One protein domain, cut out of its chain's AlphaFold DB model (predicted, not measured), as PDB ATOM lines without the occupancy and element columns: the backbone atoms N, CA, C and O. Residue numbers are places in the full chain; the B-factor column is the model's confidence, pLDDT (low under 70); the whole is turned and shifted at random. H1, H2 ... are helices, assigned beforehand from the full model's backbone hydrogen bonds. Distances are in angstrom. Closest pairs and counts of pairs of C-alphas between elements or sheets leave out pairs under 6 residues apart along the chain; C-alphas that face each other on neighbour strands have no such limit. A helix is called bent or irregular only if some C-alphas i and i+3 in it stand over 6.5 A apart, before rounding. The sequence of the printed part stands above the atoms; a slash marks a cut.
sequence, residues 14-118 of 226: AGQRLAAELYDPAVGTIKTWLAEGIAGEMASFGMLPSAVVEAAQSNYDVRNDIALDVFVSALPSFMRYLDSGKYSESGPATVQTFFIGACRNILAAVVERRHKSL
ATOM      1  N   ALA A  14      43.388  11.745  -8.069       94.75
ATOM      2  CA  ALA A  14      44.618  12.520  -8.208       94.75
ATOM      3  C   ALA A  14      44.382  13.804  -9.023       94.75
ATOM      4  O   ALA A  14      44.777  14.887  -8.597       94.75
ATOM      5  N   GLY A  15      43.655  13.702 -10.142       93.75
ATOM      6  CA  GLY A  15      43.287  14.856 -10.966       93.75
ATOM      7  C   GLY A  15      42.415  15.878 -10.236       93.75
ATOM      8  O   GLY A  15      42.611  17.075 -10.409       93.75
ATOM      9  N   GLN A  16      41.480  15.429  -9.395       93.75
ATOM     10  CA  GLN A  16      40.631  16.304  -8.575       93.75
ATOM     11  C   GLN A  16      41.439  17.061  -7.518       93.75
ATOM     12  O   GLN A  16      41.225  18.257  -7.340       93.75
ATOM     13  N   ARG A  17      42.383  16.387  -6.844       96.62
ATOM     14  CA  ARG A  17      43.281  17.028  -5.870       96.62
ATOM     15  C   ARG A  17      44.134  18.102  -6.532       96.62
ATOM     16  O   ARG A  17      44.115  19.244  -6.088       96.62
ATOM     17  N   LEU A  18      44.778  17.763  -7.649       95.38
ATOM     18  CA  LEU A  18      45.575  18.730  -8.396       95.38
ATOM     19  C   LEU A  18      44.713  19.885  -8.930       95.38
ATOM     20  O   LEU A  18      45.118  21.039  -8.864       95.38
ATOM     21  N   ALA A  19      43.504  19.612  -9.426       94.94
ATOM     22  CA  ALA A  19      42.589  20.667  -9.854       94.94
ATOM     23  C   ALA A  19      42.242  21.633  -8.709       94.94
ATOM     24  O   ALA A  19      42.207  22.839  -8.937       94.94
ATOM     25  N   ALA A  20      42.024  21.123  -7.492       95.00
ATOM     26  CA  ALA A  20      41.769  21.953  -6.317       95.00
ATOM     27  C   ALA A  20      42.980  22.833  -5.960       95.00
ATOM     28  O   ALA A  20      42.808  24.019  -5.695       95.00
ATOM     29  N   GLU A  21      44.198  22.292  -6.028       96.50
ATOM     30  CA  GLU A  21      45.440  23.051  -5.800       96.50
ATOM     31  C   GLU A  21      45.647  24.167  -6.838       96.50
ATOM     32  O   GLU A  21      46.157  25.241  -6.525       96.50
ATOM     33  N   LEU A  22      45.231  23.927  -8.083       96.88
ATOM     34  CA  LEU A  22      45.372  24.877  -9.187       96.88
ATOM     35  C   LEU A  22      44.266  25.939  -9.233       96.88
ATOM     36  O   LEU A  22      44.443  26.964  -9.896       96.88
ATOM     37  N   TYR A  23      43.133  25.700  -8.569       96.81
ATOM     38  CA  TYR A  23      41.927  26.516  -8.689       96.81
ATOM     39  C   TYR A  23      42.134  27.950  -8.200       96.81
ATOM     40  O   TYR A  23      42.052  28.879  -9.008       96.81
ATOM     41  N   ASP A  24      42.440  28.142  -6.914       96.19
ATOM     42  CA  ASP A  24      42.539  29.484  -6.326       96.19
ATOM     43  C   ASP A  24      43.614  30.344  -7.015       96.19
ATOM     44  O   ASP A  24      43.313  31.487  -7.376       96.19
ATOM     45  N   PRO A  25      44.831  29.828  -7.301       96.94
ATOM     46  CA  PRO A  25      45.841  30.618  -7.991       96.94
ATOM     47  C   PRO A  25      45.447  31.003  -9.417       96.94
ATOM     48  O   PRO A  25      45.656  32.149  -9.818       96.94
ATOM     49  N   ALA A  26      44.879  30.076 -10.196       96.12
ATOM     50  CA  ALA A  26      44.515  30.351 -11.582       96.12
ATOM     51  C   ALA A  26      43.322  31.310 -11.664       96.12
ATOM     52  O   ALA A  26      43.402  32.339 -12.338       96.12
ATOM     53  N   VAL A  27      42.242  31.013 -10.938       96.94
ATOM     54  CA  VAL A  27      41.028  31.839 -10.922       96.94
ATOM     55  C   VAL A  27      41.329  33.221 -10.347       96.94
ATOM     56  O   VAL A  27      40.919  34.223 -10.933       96.94
ATOM     57  N   GLY A  28      42.093  33.298  -9.251       96.62
ATOM     58  CA  GLY A  28      42.536  34.562  -8.665       96.62
ATOM     59  C   GLY A  28      43.330  35.413  -9.655       96.62
ATOM     60  O   GLY A  28      42.996  36.577  -9.861       96.62
ATOM     61  N   THR A  29      44.307  34.817 -10.341       97.00
ATOM     62  CA  THR A  29      45.136  35.517 -11.339       97.00
ATOM     63  C   THR A  29      44.301  36.082 -12.491       97.00
ATOM     64  O   THR A  29      44.433  37.256 -12.835       97.00
ATOM     65  N   ILE A  30      43.394  35.282 -13.062       95.94
ATOM     66  CA  ILE A  30      42.534  35.723 -14.173       95.94
ATOM     67  C   ILE A  30      41.605  36.856 -13.720       95.94
ATOM     68  O   ILE A  30      41.420  37.832 -14.449       95.94
ATOM     69  N   LYS A  31      41.040  36.761 -12.510       96.25
ATOM     70  CA  LYS A  31      40.188  37.816 -11.942       96.25
ATOM     71  C   LYS A  31      40.951  39.121 -11.758       96.25
ATOM     72  O   LYS A  31      40.384  40.164 -12.070       96.25
ATOM     73  N   THR A  32      42.202  39.069 -11.303       96.69
ATOM     74  CA  THR A  32      43.063  40.254 -11.195       96.69
ATOM     75  C   THR A  32      43.286  40.892 -12.562       96.69
ATOM     76  O   THR A  32      42.986  42.070 -12.728       96.69
ATOM     77  N   TRP A  33      43.677  40.113 -13.577       95.00
ATOM     78  CA  TRP A  33      43.873  40.642 -14.934       95.00
ATOM     79  C   TRP A  33      42.617  41.304 -15.511       95.00
ATOM     80  O   TRP A  33      42.703  42.335 -16.174       95.00
ATOM     81  N   LEU A  34      41.443  40.717 -15.265       93.69
ATOM     82  CA  LEU A  34      40.164  41.278 -15.700       93.69
ATOM     83  C   LEU A  34      39.778  42.535 -14.909       93.69
ATOM     84  O   LEU A  34      39.250  43.470 -15.495       93.69
ATOM     85  N   ALA A  35      40.030  42.569 -13.598       93.06
ATOM     86  CA  ALA A  35      39.746  43.731 -12.755       93.06
ATOM     87  C   ALA A  35      40.628  44.934 -13.114       93.06
ATOM     88  O   ALA A  35      40.158  46.067 -13.112       93.06
ATOM     89  N   GLU A  36      41.887  44.679 -13.459       92.31
ATOM     90  CA  GLU A  36      42.860  45.701 -13.855       92.31
ATOM     91  C   GLU A  36      42.721  46.113 -15.330       92.31
ATOM     92  O   GLU A  36      43.284  47.120 -15.742       92.31
ATOM     93  N   GLY A  37      41.956  45.370 -16.137       85.69
ATOM     94  CA  GLY A  37      41.797  45.627 -17.573       85.69
ATOM     95  C   GLY A  37      42.966  45.165 -18.443       85.69
ATOM     96  O   GLY A  37      42.930  45.337 -19.657       85.69
ATOM     97  N   ILE A  38      43.977  44.525 -17.855       88.38
ATOM     98  CA  ILE A  38      45.188  44.064 -18.553       88.38
ATOM     99  C   ILE A  38      45.034  42.667 -19.172       88.38
ATOM    100  O   ILE A  38      45.967  42.124 -19.760       88.38
ATOM    101  N   ALA A  39      43.853  42.051 -19.065       85.44
ATOM    102  CA  ALA A  39      43.568  40.728 -19.624       85.44
ATOM    103  C   ALA A  39      43.858  40.625 -21.135       85.44
ATOM    104  O   ALA A  39      44.218  39.548 -21.610       85.44
ATOM    105  N   GLY A  40      43.725  41.730 -21.880       80.44
ATOM    106  CA  GLY A  40      44.073  41.808 -23.302       80.44
ATOM    107  C   GLY A  40      45.572  41.655 -23.568       80.44
ATOM    108  O   GLY A  40      45.958  40.897 -24.450       80.44
ATOM    109  N   GLU A  41      46.411  42.308 -22.762       82.31
ATOM    110  CA  GLU A  41      47.880  42.200 -22.821       82.31
ATOM    111  C   GLU A  41      48.355  40.818 -22.367       82.31
ATOM    112  O   GLU A  41      49.322  40.247 -22.878       82.31
ATOM    113  N   MET A  42      47.631  40.263 -21.396       83.44
ATOM    114  CA  MET A  42      47.904  38.946 -20.867       83.44
ATOM    115  C   MET A  42      47.414  37.846 -21.792       83.44
ATOM    116  O   MET A  42      47.933  36.757 -21.682       83.44
ATOM    117  N   ALA A  43      46.486  38.026 -22.726       78.69
ATOM    118  CA  ALA A  43      46.122  36.928 -23.623       78.69
ATOM    119  C   ALA A  43      47.272  36.590 -24.589       78.69
ATOM    120  O   ALA A  43      47.899  37.470 -25.169       78.69
ATOM    121  N   SER A  44      47.578  35.301 -24.769       77.19
ATOM    122  CA  SER A  44      48.632  34.895 -25.719       77.19
ATOM    123  C   SER A  44      48.182  34.984 -27.178       77.19
ATOM    124  O   SER A  44      49.010  35.120 -28.074       77.19
ATOM    125  N   PHE A  45      46.878  34.850 -27.425       70.62
ATOM    126  CA  PHE A  45      46.301  34.770 -28.763       70.62
ATOM    127  C   PHE A  45      44.956  35.483 -28.797       70.62
ATOM    128  O   PHE A  45      44.157  35.299 -27.885       70.62
ATOM    129  N   GLY A  46      44.688  36.202 -29.887       62.97
ATOM    130  CA  GLY A  46      43.423  36.901 -30.111       62.97
ATOM    131  C   GLY A  46      43.317  38.230 -29.361       62.97
ATOM    132  O   GLY A  46      43.969  38.446 -28.345       62.97
ATOM    133  N   MET A  47      42.485  39.130 -29.884       70.62
ATOM    134  CA  MET A  47      42.108  40.355 -29.179       70.62
ATOM    135  C   MET A  47      40.909  40.062 -28.281       70.62
ATOM    136  O   MET A  47      39.958  39.407 -28.711       70.62
ATOM    137  N   LEU A  48      40.948  40.540 -27.038       79.12
ATOM    138  CA  LEU A  48      39.783  40.472 -26.161       79.12
ATOM    139  C   LEU A  48      38.807  41.597 -26.542       79.12
ATOM    140  O   LEU A  48      39.229  42.752 -26.593       79.12
ATOM    141  N   PRO A  49      37.518  41.292 -26.778       77.50
ATOM    142  CA  PRO A  49      36.490  42.306 -26.983       77.50
ATOM    143  C   PRO A  49      36.461  43.325 -25.837       77.50
ATOM    144  O   PRO A  49      36.309  42.940 -24.670       77.50
ATOM    145  N   SER A  50      36.565  44.614 -26.176       74.88
ATOM    146  CA  SER A  50      36.691  45.714 -25.204       74.88
ATOM    147  C   SER A  50      35.534  45.732 -24.203       74.88
ATOM    148  O   SER A  50      35.747  45.820 -22.997       74.88
ATOM    149  N   ALA A  51      34.315  45.492 -24.694       74.25
ATOM    150  CA  ALA A  51      33.103  45.388 -23.884       74.25
ATOM    151  C   ALA A  51      33.213  44.409 -22.724       74.25
ATOM    152  O   ALA A  51      32.720  44.676 -21.631       74.25
ATOM    153  N   VAL A  52      33.781  43.228 -22.985       77.06
ATOM    154  CA  VAL A  52      33.810  42.169 -21.977       77.06
ATOM    155  C   VAL A  52      34.842  42.504 -20.921       77.06
ATOM    156  O   VAL A  52      34.589  42.262 -19.748       77.06
ATOM    157  N   VAL A  53      35.971  43.088 -21.323       83.62
ATOM    158  CA  VAL A  53      37.000  43.545 -20.387       83.62
ATOM    159  C   VAL A  53      36.452  44.676 -19.517       83.62
ATOM    160  O   VAL A  53      36.515  44.561 -18.302       83.62
ATOM    161  N   GLU A  54      35.818  45.696 -20.096       83.19
ATOM    162  CA  GLU A  54      35.204  46.806 -19.348       83.19
ATOM    163  C   GLU A  54      34.082  46.338 -18.403       83.19
ATOM    164  O   GLU A  54      34.007  46.742 -17.236       83.19
ATOM    165  N   ALA A  55      33.217  45.435 -18.877       81.94
ATOM    166  CA  ALA A  55      32.195  44.822 -18.035       81.94
ATOM    167  C   ALA A  55      32.832  44.022 -16.898       81.94
ATOM    168  O   ALA A  55      32.387  44.104 -15.760       81.94
ATOM    169  N   ALA A  56      33.907  43.286 -17.172       87.62
ATOM    170  CA  ALA A  56      34.638  42.558 -16.152       87.62
ATOM    171  C   ALA A  56      35.355  43.510 -15.173       87.62
ATOM    172  O   ALA A  56      35.380  43.240 -13.979       87.62
ATOM    173  N   GLN A  57      35.870  44.666 -15.588       89.50
ATOM    174  CA  GLN A  57      36.465  45.645 -14.666       89.50
ATOM    175  C   GLN A  57      35.449  46.178 -13.645       89.50
ATOM    176  O   GLN A  57      35.773  46.361 -12.470       89.50
ATOM    177  N   SER A  58      34.198  46.360 -14.064       85.56
ATOM    178  CA  SER A  58      33.136  46.938 -13.233       85.56
ATOM    179  C   SER A  58      32.242  45.907 -12.530       85.56
ATOM    180  O   SER A  58      31.639  46.227 -11.507       85.56
ATOM    181  N   ASN A  59      32.182  44.662 -13.012       85.81
ATOM    182  CA  ASN A  59      31.273  43.629 -12.513       85.81
ATOM    183  C   ASN A  59      32.025  42.375 -12.033       85.81
ATOM    184  O   ASN A  59      32.618  41.628 -12.817       85.81
ATOM    185  N   TYR A  60      31.960  42.119 -10.723       90.75
ATOM    186  CA  TYR A  60      32.591  40.958 -10.092       90.75
ATOM    187  C   TYR A  60      32.064  39.618 -10.619       90.75
ATOM    188  O   TYR A  60      32.864  38.706 -10.830       90.75
ATOM    189  N   ASP A  61      30.760  39.499 -10.860       88.88
ATOM    190  CA  ASP A  61      30.142  38.249 -11.308       88.88
ATOM    191  C   ASP A  61      30.600  37.899 -12.723       88.88
ATOM    192  O   ASP A  61      30.988  36.763 -12.984       88.88
ATOM    193  N   VAL A  62      30.699  38.899 -13.609       88.31
ATOM    194  CA  VAL A  62      31.264  38.722 -14.958       88.31
ATOM    195  C   VAL A  62      32.720  38.252 -14.884       88.31
ATOM    196  O   VAL A  62      33.095  37.323 -15.601       88.31
ATOM    197  N   ARG A  63      33.546  38.828 -13.992       93.50
ATOM    198  CA  ARG A  63      34.927  38.341 -13.782       93.50
ATOM    199  C   ARG A  63      34.954  36.898 -13.326       93.50
ATOM    200  O   ARG A  63      35.778  36.120 -13.801       93.50
ATOM    201  N   ASN A  64      34.105  36.577 -12.357       93.94
ATOM    202  CA  ASN A  64      34.070  35.266 -11.742       93.94
ATOM    203  C   ASN A  64      33.664  34.201 -12.766       93.94
ATOM    204  O   ASN A  64      34.363  33.202 -12.908       93.94
ATOM    205  N   ASP A  65      32.617  34.466 -13.541       92.94
ATOM    206  CA  ASP A  65      32.150  33.601 -14.622       92.94
ATOM    207  C   ASP A  65      33.233  33.345 -15.676       92.94
ATOM    208  O   ASP A  65      33.490  32.195 -16.031       92.94
ATOM    209  N   ILE A  66      33.904  34.398 -16.156       93.12
ATOM    210  CA  ILE A  66      34.974  34.255 -17.156       93.12
ATOM    211  C   ILE A  66      36.133  33.435 -16.583       93.12
ATOM    212  O   ILE A  66      36.634  32.530 -17.250       93.12
ATOM    213  N   ALA A  67      36.564  33.728 -15.355       95.62
ATOM    214  CA  ALA A  67      37.677  33.023 -14.728       95.62
ATOM    215  C   ALA A  67      37.370  31.532 -14.514       95.62
ATOM    216  O   ALA A  67      38.232  30.689 -14.771       95.62
ATOM    217  N   LEU A  68      36.139  31.201 -14.114       96.12
ATOM    218  CA  LEU A  68      35.667  29.823 -13.989       96.12
ATOM    219  C   LEU A  68      35.624  29.107 -15.341       96.12
ATOM    220  O   LEU A  68      36.145  27.997 -15.462       96.12
ATOM    221  N   ASP A  69      35.065  29.742 -16.371       95.69
ATOM    222  CA  ASP A  69      34.980  29.154 -17.709       95.69
ATOM    223  C   ASP A  69      36.372  28.886 -18.299       95.69
ATOM    224  O   ASP A  69      36.594  27.843 -18.924       95.69
ATOM    225  N   VAL A  70      37.330  29.792 -18.075       96.44
ATOM    226  CA  VAL A  70      38.736  29.594 -18.444       96.44
ATOM    227  C   VAL A  70      39.330  28.422 -17.675       96.44
ATOM    228  O   VAL A  70      39.868  27.505 -18.293       96.44
ATOM    229  N   PHE A  71      39.199  28.395 -16.350       97.25
ATOM    230  CA  PHE A  71      39.724  27.301 -15.537       97.25
ATOM    231  C   PHE A  71      39.215  25.935 -16.030       97.25
ATOM    232  O   PHE A  71      40.011  25.052 -16.363       97.25
ATOM    233  N   VAL A  72      37.894  25.789 -16.171       95.44
ATOM    234  CA  VAL A  72      37.246  24.541 -16.603       95.44
ATOM    235  C   VAL A  72      37.642  24.163 -18.032       95.44
ATOM    236  O   VAL A  72      37.832  22.984 -18.325       95.44
ATOM    237  N   SER A  73      37.810  25.142 -18.925       95.38
ATOM    238  CA  SER A  73      38.184  24.888 -20.321       95.38
ATOM    239  C   SER A  73      39.648  24.461 -20.486       95.38
ATOM    240  O   SER A  73      39.953  23.656 -21.370       95.38
ATOM    241  N   ALA A  74      40.562  24.971 -19.655       95.88
ATOM    242  CA  ALA A  74      41.986  24.625 -19.718       95.88
ATOM    243  C   ALA A  74      42.273  23.235 -19.132       95.88
ATOM    244  O   ALA A  74      43.133  22.504 -19.638       95.88
ATOM    245  N   LEU A  75      41.546  22.868 -18.072       94.81
ATOM    246  CA  LEU A  75      41.858  21.732 -17.210       94.81
ATOM    247  C   LEU A  75      42.007  20.391 -17.960       94.81
ATOM    248  O   LEU A  75      43.044  19.746 -17.798       94.81
ATOM    249  N   PRO A  76      41.080  19.951 -18.839       93.06
ATOM    250  CA  PRO A  76      41.164  18.616 -19.436       93.06
ATOM    251  C   PRO A  76      42.355  18.441 -20.382       93.06
ATOM    252  O   PRO A  76      42.908  17.348 -20.504       93.06
ATOM    253  N   SER A  77      42.728  19.494 -21.109       93.25
ATOM    254  CA  SER A  77      43.884  19.466 -22.015       93.25
ATOM    255  C   SER A  77      45.193  19.495 -21.233       93.25
ATOM    256  O   SER A  77      46.132  18.787 -21.587       93.25
ATOM    257  N   PHE A  78      45.230  20.254 -20.137       94.94
ATOM    258  CA  PHE A  78      46.383  20.316 -19.251       94.94
ATOM    259  C   PHE A  78      46.644  18.988 -18.527       94.94
ATOM    260  O   PHE A  78      47.763  18.485 -18.558       94.94
ATOM    261  N   MET A  79      45.606  18.360 -17.964       95.19
ATOM    262  CA  MET A  79      45.736  17.061 -17.289       95.19
ATOM    263  C   MET A  79      46.250  15.977 -18.243       95.19
ATOM    264  O   MET A  79      47.163  15.232 -17.902       95.19
ATOM    265  N   ARG A  80      45.745  15.946 -19.487       93.62
ATOM    266  CA  ARG A  80      46.259  15.046 -20.536       93.62
ATOM    267  C   ARG A  80      47.722  15.312 -20.881       93.62
ATOM    268  O   ARG A  80      48.460  14.379 -21.189       93.62
ATOM    269  N   TYR A  81      48.141  16.575 -20.860       92.38
ATOM    270  CA  TYR A  81      49.533  16.934 -21.100       92.38
ATOM    271  C   TYR A  81      50.448  16.414 -19.983       92.38
ATOM    272  O   TYR A  81      51.476  15.809 -20.288       92.38
ATOM    273  N   LEU A  82      50.050  16.570 -18.718       93.06
ATOM    274  CA  LEU A  82      50.780  16.018 -17.572       93.06
ATOM    275  C   LEU A  82      50.845  14.483 -17.619       93.06
ATOM    276  O   LEU A  82      51.937  13.924 -17.549       93.06
ATOM    277  N   ASP A  83      49.712  13.814 -17.857       93.31
ATOM    278  CA  ASP A  83      49.640  12.348 -17.988       93.31
ATOM    279  C   ASP A  83      50.533  11.808 -19.115       93.31
ATOM    280  O   ASP A  83      51.031  10.686 -19.041       93.31
ATOM    281  N   SER A  84      50.773  12.606 -20.161       90.88
ATOM    282  CA  SER A  84      51.662  12.220 -21.262       90.88
ATOM    283  C   SER A  84      53.155  12.249 -20.907       90.88
ATOM    284  O   SER A  84      53.978  11.898 -21.752       90.88
ATOM    285  N   GLY A  85      53.523  12.696 -19.699       87.75
ATOM    286  CA  GLY A  85      54.913  12.789 -19.242       87.75
ATOM    287  C   GLY A  85      55.743  13.856 -19.962       87.75
ATOM    288  O   GLY A  85      56.961  13.884 -19.832       87.75
ATOM    289  N   LYS A  86      55.100  14.733 -20.746       84.94
ATOM    290  CA  LYS A  86      55.772  15.816 -21.486       84.94
ATOM    291  C   LYS A  86      56.173  16.990 -20.597       84.94
ATOM    292  O   LYS A  86      56.994  17.804 -21.006       84.94
ATOM    293  N   TYR A  87      55.582  17.088 -19.409       86.12
ATOM    294  CA  TYR A  87      55.985  18.056 -18.402       86.12
ATOM    295  C   TYR A  87      57.201  17.540 -17.628       86.12
ATOM    296  O   TYR A  87      57.207  16.398 -17.174       86.12
ATOM    297  N   SER A  88      58.204  18.399 -17.460       81.38
ATOM    298  CA  SER A  88      59.397  18.109 -16.668       81.38
ATOM    299  C   SER A  88      59.434  19.010 -15.439       81.38
ATOM    300  O   SER A  88      59.521  20.229 -15.578       81.38
ATOM    301  N   GLU A  89      59.426  18.414 -14.245       76.56
ATOM    302  CA  GLU A  89      59.533  19.138 -12.966       76.56
ATOM    303  C   GLU A  89      60.879  19.857 -12.794       76.56
ATOM    304  O   GLU A  89      60.972  20.829 -12.055       76.56
ATOM    305  N   SER A  90      61.920  19.423 -13.513       75.12
ATOM    306  CA  SER A  90      63.227  20.093 -13.553       75.12
ATOM    307  C   SER A  90      63.253  21.361 -14.416       75.12
ATOM    308  O   SER A  90      64.298  21.999 -14.546       75.12
ATOM    309  N   GLY A  91      62.130  21.712 -15.048       76.19
ATOM    310  CA  GLY A  91      61.995  22.934 -15.829       76.19
ATOM    311  C   GLY A  91      61.942  24.201 -14.962       76.19
ATOM    312  O   GLY A  91      61.758  24.137 -13.750       76.19
ATOM    313  N   PRO A  92      62.047  25.388 -15.583       74.81
ATOM    314  CA  PRO A  92      62.061  26.662 -14.859       74.81
ATOM    315  C   PRO A  92      60.696  27.078 -14.279       74.81
ATOM    316  O   PRO A  92      60.625  28.074 -13.564       74.81
ATOM    317  N   ALA A  93      59.605  26.371 -14.597       83.00
ATOM    318  CA  ALA A  93      58.245  26.736 -14.202       83.00
ATOM    319  C   ALA A  93      57.566  25.619 -13.402       83.00
ATOM    320  O   ALA A  93      57.539  24.461 -13.825       83.00
ATOM    321  N   THR A  94      56.947  25.991 -12.281       91.69
ATOM    322  CA  THR A  94      56.106  25.090 -11.484       91.69
ATOM    323  C   THR A  94      54.864  24.663 -12.273       91.69
ATOM    324  O   THR A  94      54.442  25.348 -13.209       91.69
ATOM    325  N   VAL A  95      54.235  23.553 -11.868       92.88
ATOM    326  CA  VAL A  95      52.969  23.073 -12.457       92.88
ATOM    327  C   VAL A  95      51.909  24.177 -12.430       92.88
ATOM    328  O   VAL A  95      51.221  24.395 -13.424       92.88
ATOM    329  N   GLN A  96      51.837  24.928 -11.328       94.69
ATOM    330  CA  GLN A  96      50.935  26.067 -11.169       94.69
ATOM    331  C   GLN A  96      51.194  27.160 -12.212       94.69
ATOM    332  O   GLN A  96      50.271  27.564 -12.918       94.69
ATOM    333  N   THR A  97      52.439  27.626 -12.352       92.94
ATOM    334  CA  THR A  97      52.792  28.657 -13.341       92.94
ATOM    335  C   THR A  97      52.503  28.179 -14.760       92.94
ATOM    336  O   THR A  97      51.976  28.927 -15.585       92.94
ATOM    337  N   PHE A  98      52.799  26.911 -15.044       92.88
ATOM    338  CA  PHE A  98      52.534  26.314 -16.346       92.88
ATOM    339  C   PHE A  98      51.026  26.233 -16.639       92.88
ATOM    340  O   PHE A  98      50.594  26.534 -17.754       92.88
ATOM    341  N   PHE A  99      50.208  25.916 -15.631       95.88
ATOM    342  CA  PHE A  99      48.754  25.899 -15.760       95.88
ATOM    343  C   PHE A  99      48.162  27.292 -15.986       95.88
ATOM    344  O   PHE A  99      47.321  27.457 -16.868       95.88
ATOM    345  N   ILE A 100      48.645  28.314 -15.274       95.12
ATOM    346  CA  ILE A 100      48.251  29.711 -15.519       95.12
ATOM    347  C   ILE A 100      48.565  30.101 -16.973       95.12
ATOM    348  O   ILE A 100      47.738  30.724 -17.639       95.12
ATOM    349  N   GLY A 101      49.706  29.658 -17.513       93.19
ATOM    350  CA  GLY A 101      50.032  29.804 -18.935       93.19
ATOM    351  C   GLY A 101      49.046  29.090 -19.872       93.19
ATOM    352  O   GLY A 101      48.696  29.620 -20.927       93.19
ATOM    353  N   ALA A 102      48.532  27.919 -19.495       93.50
ATOM    354  CA  ALA A 102      47.484  27.242 -20.259       93.50
ATOM    355  C   ALA A 102      46.159  28.026 -20.238       93.50
ATOM    356  O   ALA A 102      45.535  28.189 -21.287       93.50
ATOM    357  N   CYS A 103      45.764  28.572 -19.082       95.56
ATOM    358  CA  CYS A 103      44.607  29.463 -18.955       95.56
ATOM    359  C   CYS A 103      44.756  30.720 -19.826       95.56
ATOM    360  O   CYS A 103      43.841  31.081 -20.567       95.56
ATOM    361  N   ARG A 104      45.942  31.336 -19.803       93.25
ATOM    362  CA  ARG A 104      46.320  32.487 -20.632       93.25
ATOM    363  C   ARG A 104      46.061  32.248 -22.125       93.25
ATOM    364  O   ARG A 104      45.540  33.120 -22.818       93.25
ATOM    365  N   ASN A 105      46.392  31.054 -22.616       91.88
ATOM    366  CA  ASN A 105      46.271  30.701 -24.032       91.88
ATOM    367  C   ASN A 105      44.822  30.565 -24.517       91.88
ATOM    368  O   ASN A 105      44.569  30.703 -25.711       91.88
ATOM    369  N   ILE A 106      43.880  30.280 -23.617       92.44
ATOM    370  CA  ILE A 106      42.472  30.062 -23.975       92.44
ATOM    371  C   ILE A 106      41.559  31.226 -23.574       92.44
ATOM    372  O   ILE A 106      40.390  31.235 -23.959       92.44
ATOM    373  N   LEU A 107      42.083  32.195 -22.817       92.12
ATOM    374  CA  LEU A 107      41.335  33.327 -22.277       92.12
ATOM    375  C   LEU A 107      40.538  34.057 -23.364       92.12
ATOM    376  O   LEU A 107      39.324  34.190 -23.235       92.12
ATOM    377  N   ALA A 108      41.180  34.441 -24.470       88.00
ATOM    378  CA  ALA A 108      40.501  35.140 -25.561       88.00
ATOM    379  C   ALA A 108      39.354  34.320 -26.166       88.00
ATOM    380  O   ALA A 108      38.272  34.852 -26.389       88.00
ATOM    381  N   ALA A 109      39.546  33.011 -26.360       88.75
ATOM    382  CA  ALA A 109      38.513  32.139 -26.921       88.75
ATOM    383  C   ALA A 109      37.301  31.981 -25.984       88.75
ATOM    384  O   ALA A 109      36.164  31.853 -26.445       88.75
ATOM    385  N   VAL A 110      37.522  31.981 -24.665       90.56
ATOM    386  CA  VAL A 110      36.438  31.966 -23.670       90.56
ATOM    387  C   VAL A 110      35.702  33.301 -23.660       90.56
ATOM    388  O   VAL A 110      34.474  33.321 -23.766       90.56
ATOM    389  N   VAL A 111      36.444  34.408 -23.607       87.25
ATOM    390  CA  VAL A 111      35.888  35.764 -23.635       87.25
ATOM    391  C   VAL A 111      35.080  35.991 -24.915       87.25
ATOM    392  O   VAL A 111      33.963  36.489 -24.841       87.25
ATOM    393  N   GLU A 112      35.571  35.569 -26.082       83.50
ATOM    394  CA  GLU A 112      34.859  35.705 -27.356       83.50
ATOM    395  C   GLU A 112      33.549  34.900 -27.375       83.50
ATOM    396  O   GLU A 112      32.515  35.372 -27.857       83.50
ATOM    397  N   ARG A 113      33.556  33.685 -26.813       82.75
ATOM    398  CA  ARG A 113      32.350  32.855 -26.692       82.75
ATOM    399  C   ARG A 113      31.314  33.507 -25.782       82.75
ATOM    400  O   ARG A 113      30.142  33.552 -26.146       82.75
ATOM    401  N   ARG A 114      31.753  34.046 -24.640       76.31
ATOM    402  CA  ARG A 114      30.899  34.801 -23.711       76.31
ATOM    403  C   ARG A 114      30.386  36.088 -24.345       76.31
ATOM    404  O   ARG A 114      29.207  36.394 -24.203       76.31
ATOM    405  N   HIS A 115      31.219  36.790 -25.109       73.94
ATOM    406  CA  HIS A 115      30.815  37.989 -25.835       73.94
ATOM    407  C   HIS A 115      29.643  37.715 -26.780       73.94
ATOM    408  O   HIS A 115      28.692  38.486 -26.818       73.94
ATOM    409  N   LYS A 116      29.666  36.578 -27.489       68.25
ATOM    410  CA  LYS A 116      28.563  36.157 -28.371       68.25
ATOM    411  C   LYS A 116      27.268  35.829 -27.616       68.25
ATOM    412  O   LYS A 116      26.206  35.866 -28.226       68.25
ATOM    413  N   SER A 117      27.345  35.493 -26.325       64.88
ATOM    414  CA  SER A 117      26.180  35.167 -25.485       64.88
ATOM    415  C   SER A 117      25.663  36.327 -24.633       64.88
ATOM    416  O   SER A 117      24.543  36.254 -24.134       64.88
ATOM    417  N   LEU A 118      26.465  37.373 -24.432       61.09
ATOM    418  CA  LEU A 118      26.085  38.515 -23.612       61.09
ATOM    419  C   LEU A 118      25.337  39.538 -24.476       61.09
ATOM    420  O   LEU A 118      25.859  39.955 -25.513       61.09
TER     421      LEU A 118
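This is residues 14 to 118 of the 226 residues of an uncharacterized protein of Hoyosella subflava (strain DSM 45089 / JCM 17490 / NBRC 109087 / DQS3-9A1) (UniProt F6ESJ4). Three long bent helices, H1, H4 and H5, cross steeply in an elongated body, with short H2 and H3 toward one end and the loop of residues 84 to 94 at the other. H1b packs on H4a and H5a. The printed part has 105 residues with five named helices, H1 to H5 in order, and no named strand: all helix, mostly crossed. It is compact, with a radius of gyration of the C-alphas of 13.8 A and spans of 39 by 23 by 22 A.

By hydrogen bonds H4, residues 60 to 83, H1, residues 14 to 36, and H5, residues 95 to 117, were each assigned as one helix, but are bent: C-alphas 73 and 76 are 7.0 A apart, 21 and 24 7.1 A, 105 and 108 7.4 A. Their arms are H4a, 60 to 73, H4b, 76 to 83, H1a, 14 to 21, H1b, 24 to 36, H5a, 95 to 105, and H5b, 108 to 117. H4a touches H1b at a steep tilt of 47 degrees, opposite ways; the closest C-alphas, Val 27 and Ala 67, are 5.2 A apart. With residues 66 to 70 alone H4a touches H5b, closest C-alphas Val 70 and Val 110, 6.2 A. With residues 25 to 29 alone H1b touches H5a, closest C-alphas Ala 26 and Ile 100, 5.5 A. H3, residues 50 to 58, is about perpendicular to H1b at 73 degrees and touches its residues 34 to 36 alone, closest C-alphas Ala 35 and Gln 57, 4.3 A. H2, residues 39 to 42, only just touches H1b, only at the corner, with 3 pairs of C-alphas within 8 A; the closest, Trp 33 and Ala 39, are 4.7 A apart. Every O i to N i+4 pair is within hydrogen-bond range in H3 and the six arms; H2 is too short for one.

H4a is 19.9 A long, H1b 17.9 A and H5a 15.4 A. C-alpha 14 is at (44.618, 12.520, -8.208), C-alpha 117 at (26.180, 35.167, -25.485).

The farthest C-alphas, Ser 90 and Leu 118, are 42.7 A apart. The printed part has no cut; H4 to H5 is a long link of 11 residues. Residues 46 and 116 to 118 have pLDDT under 70.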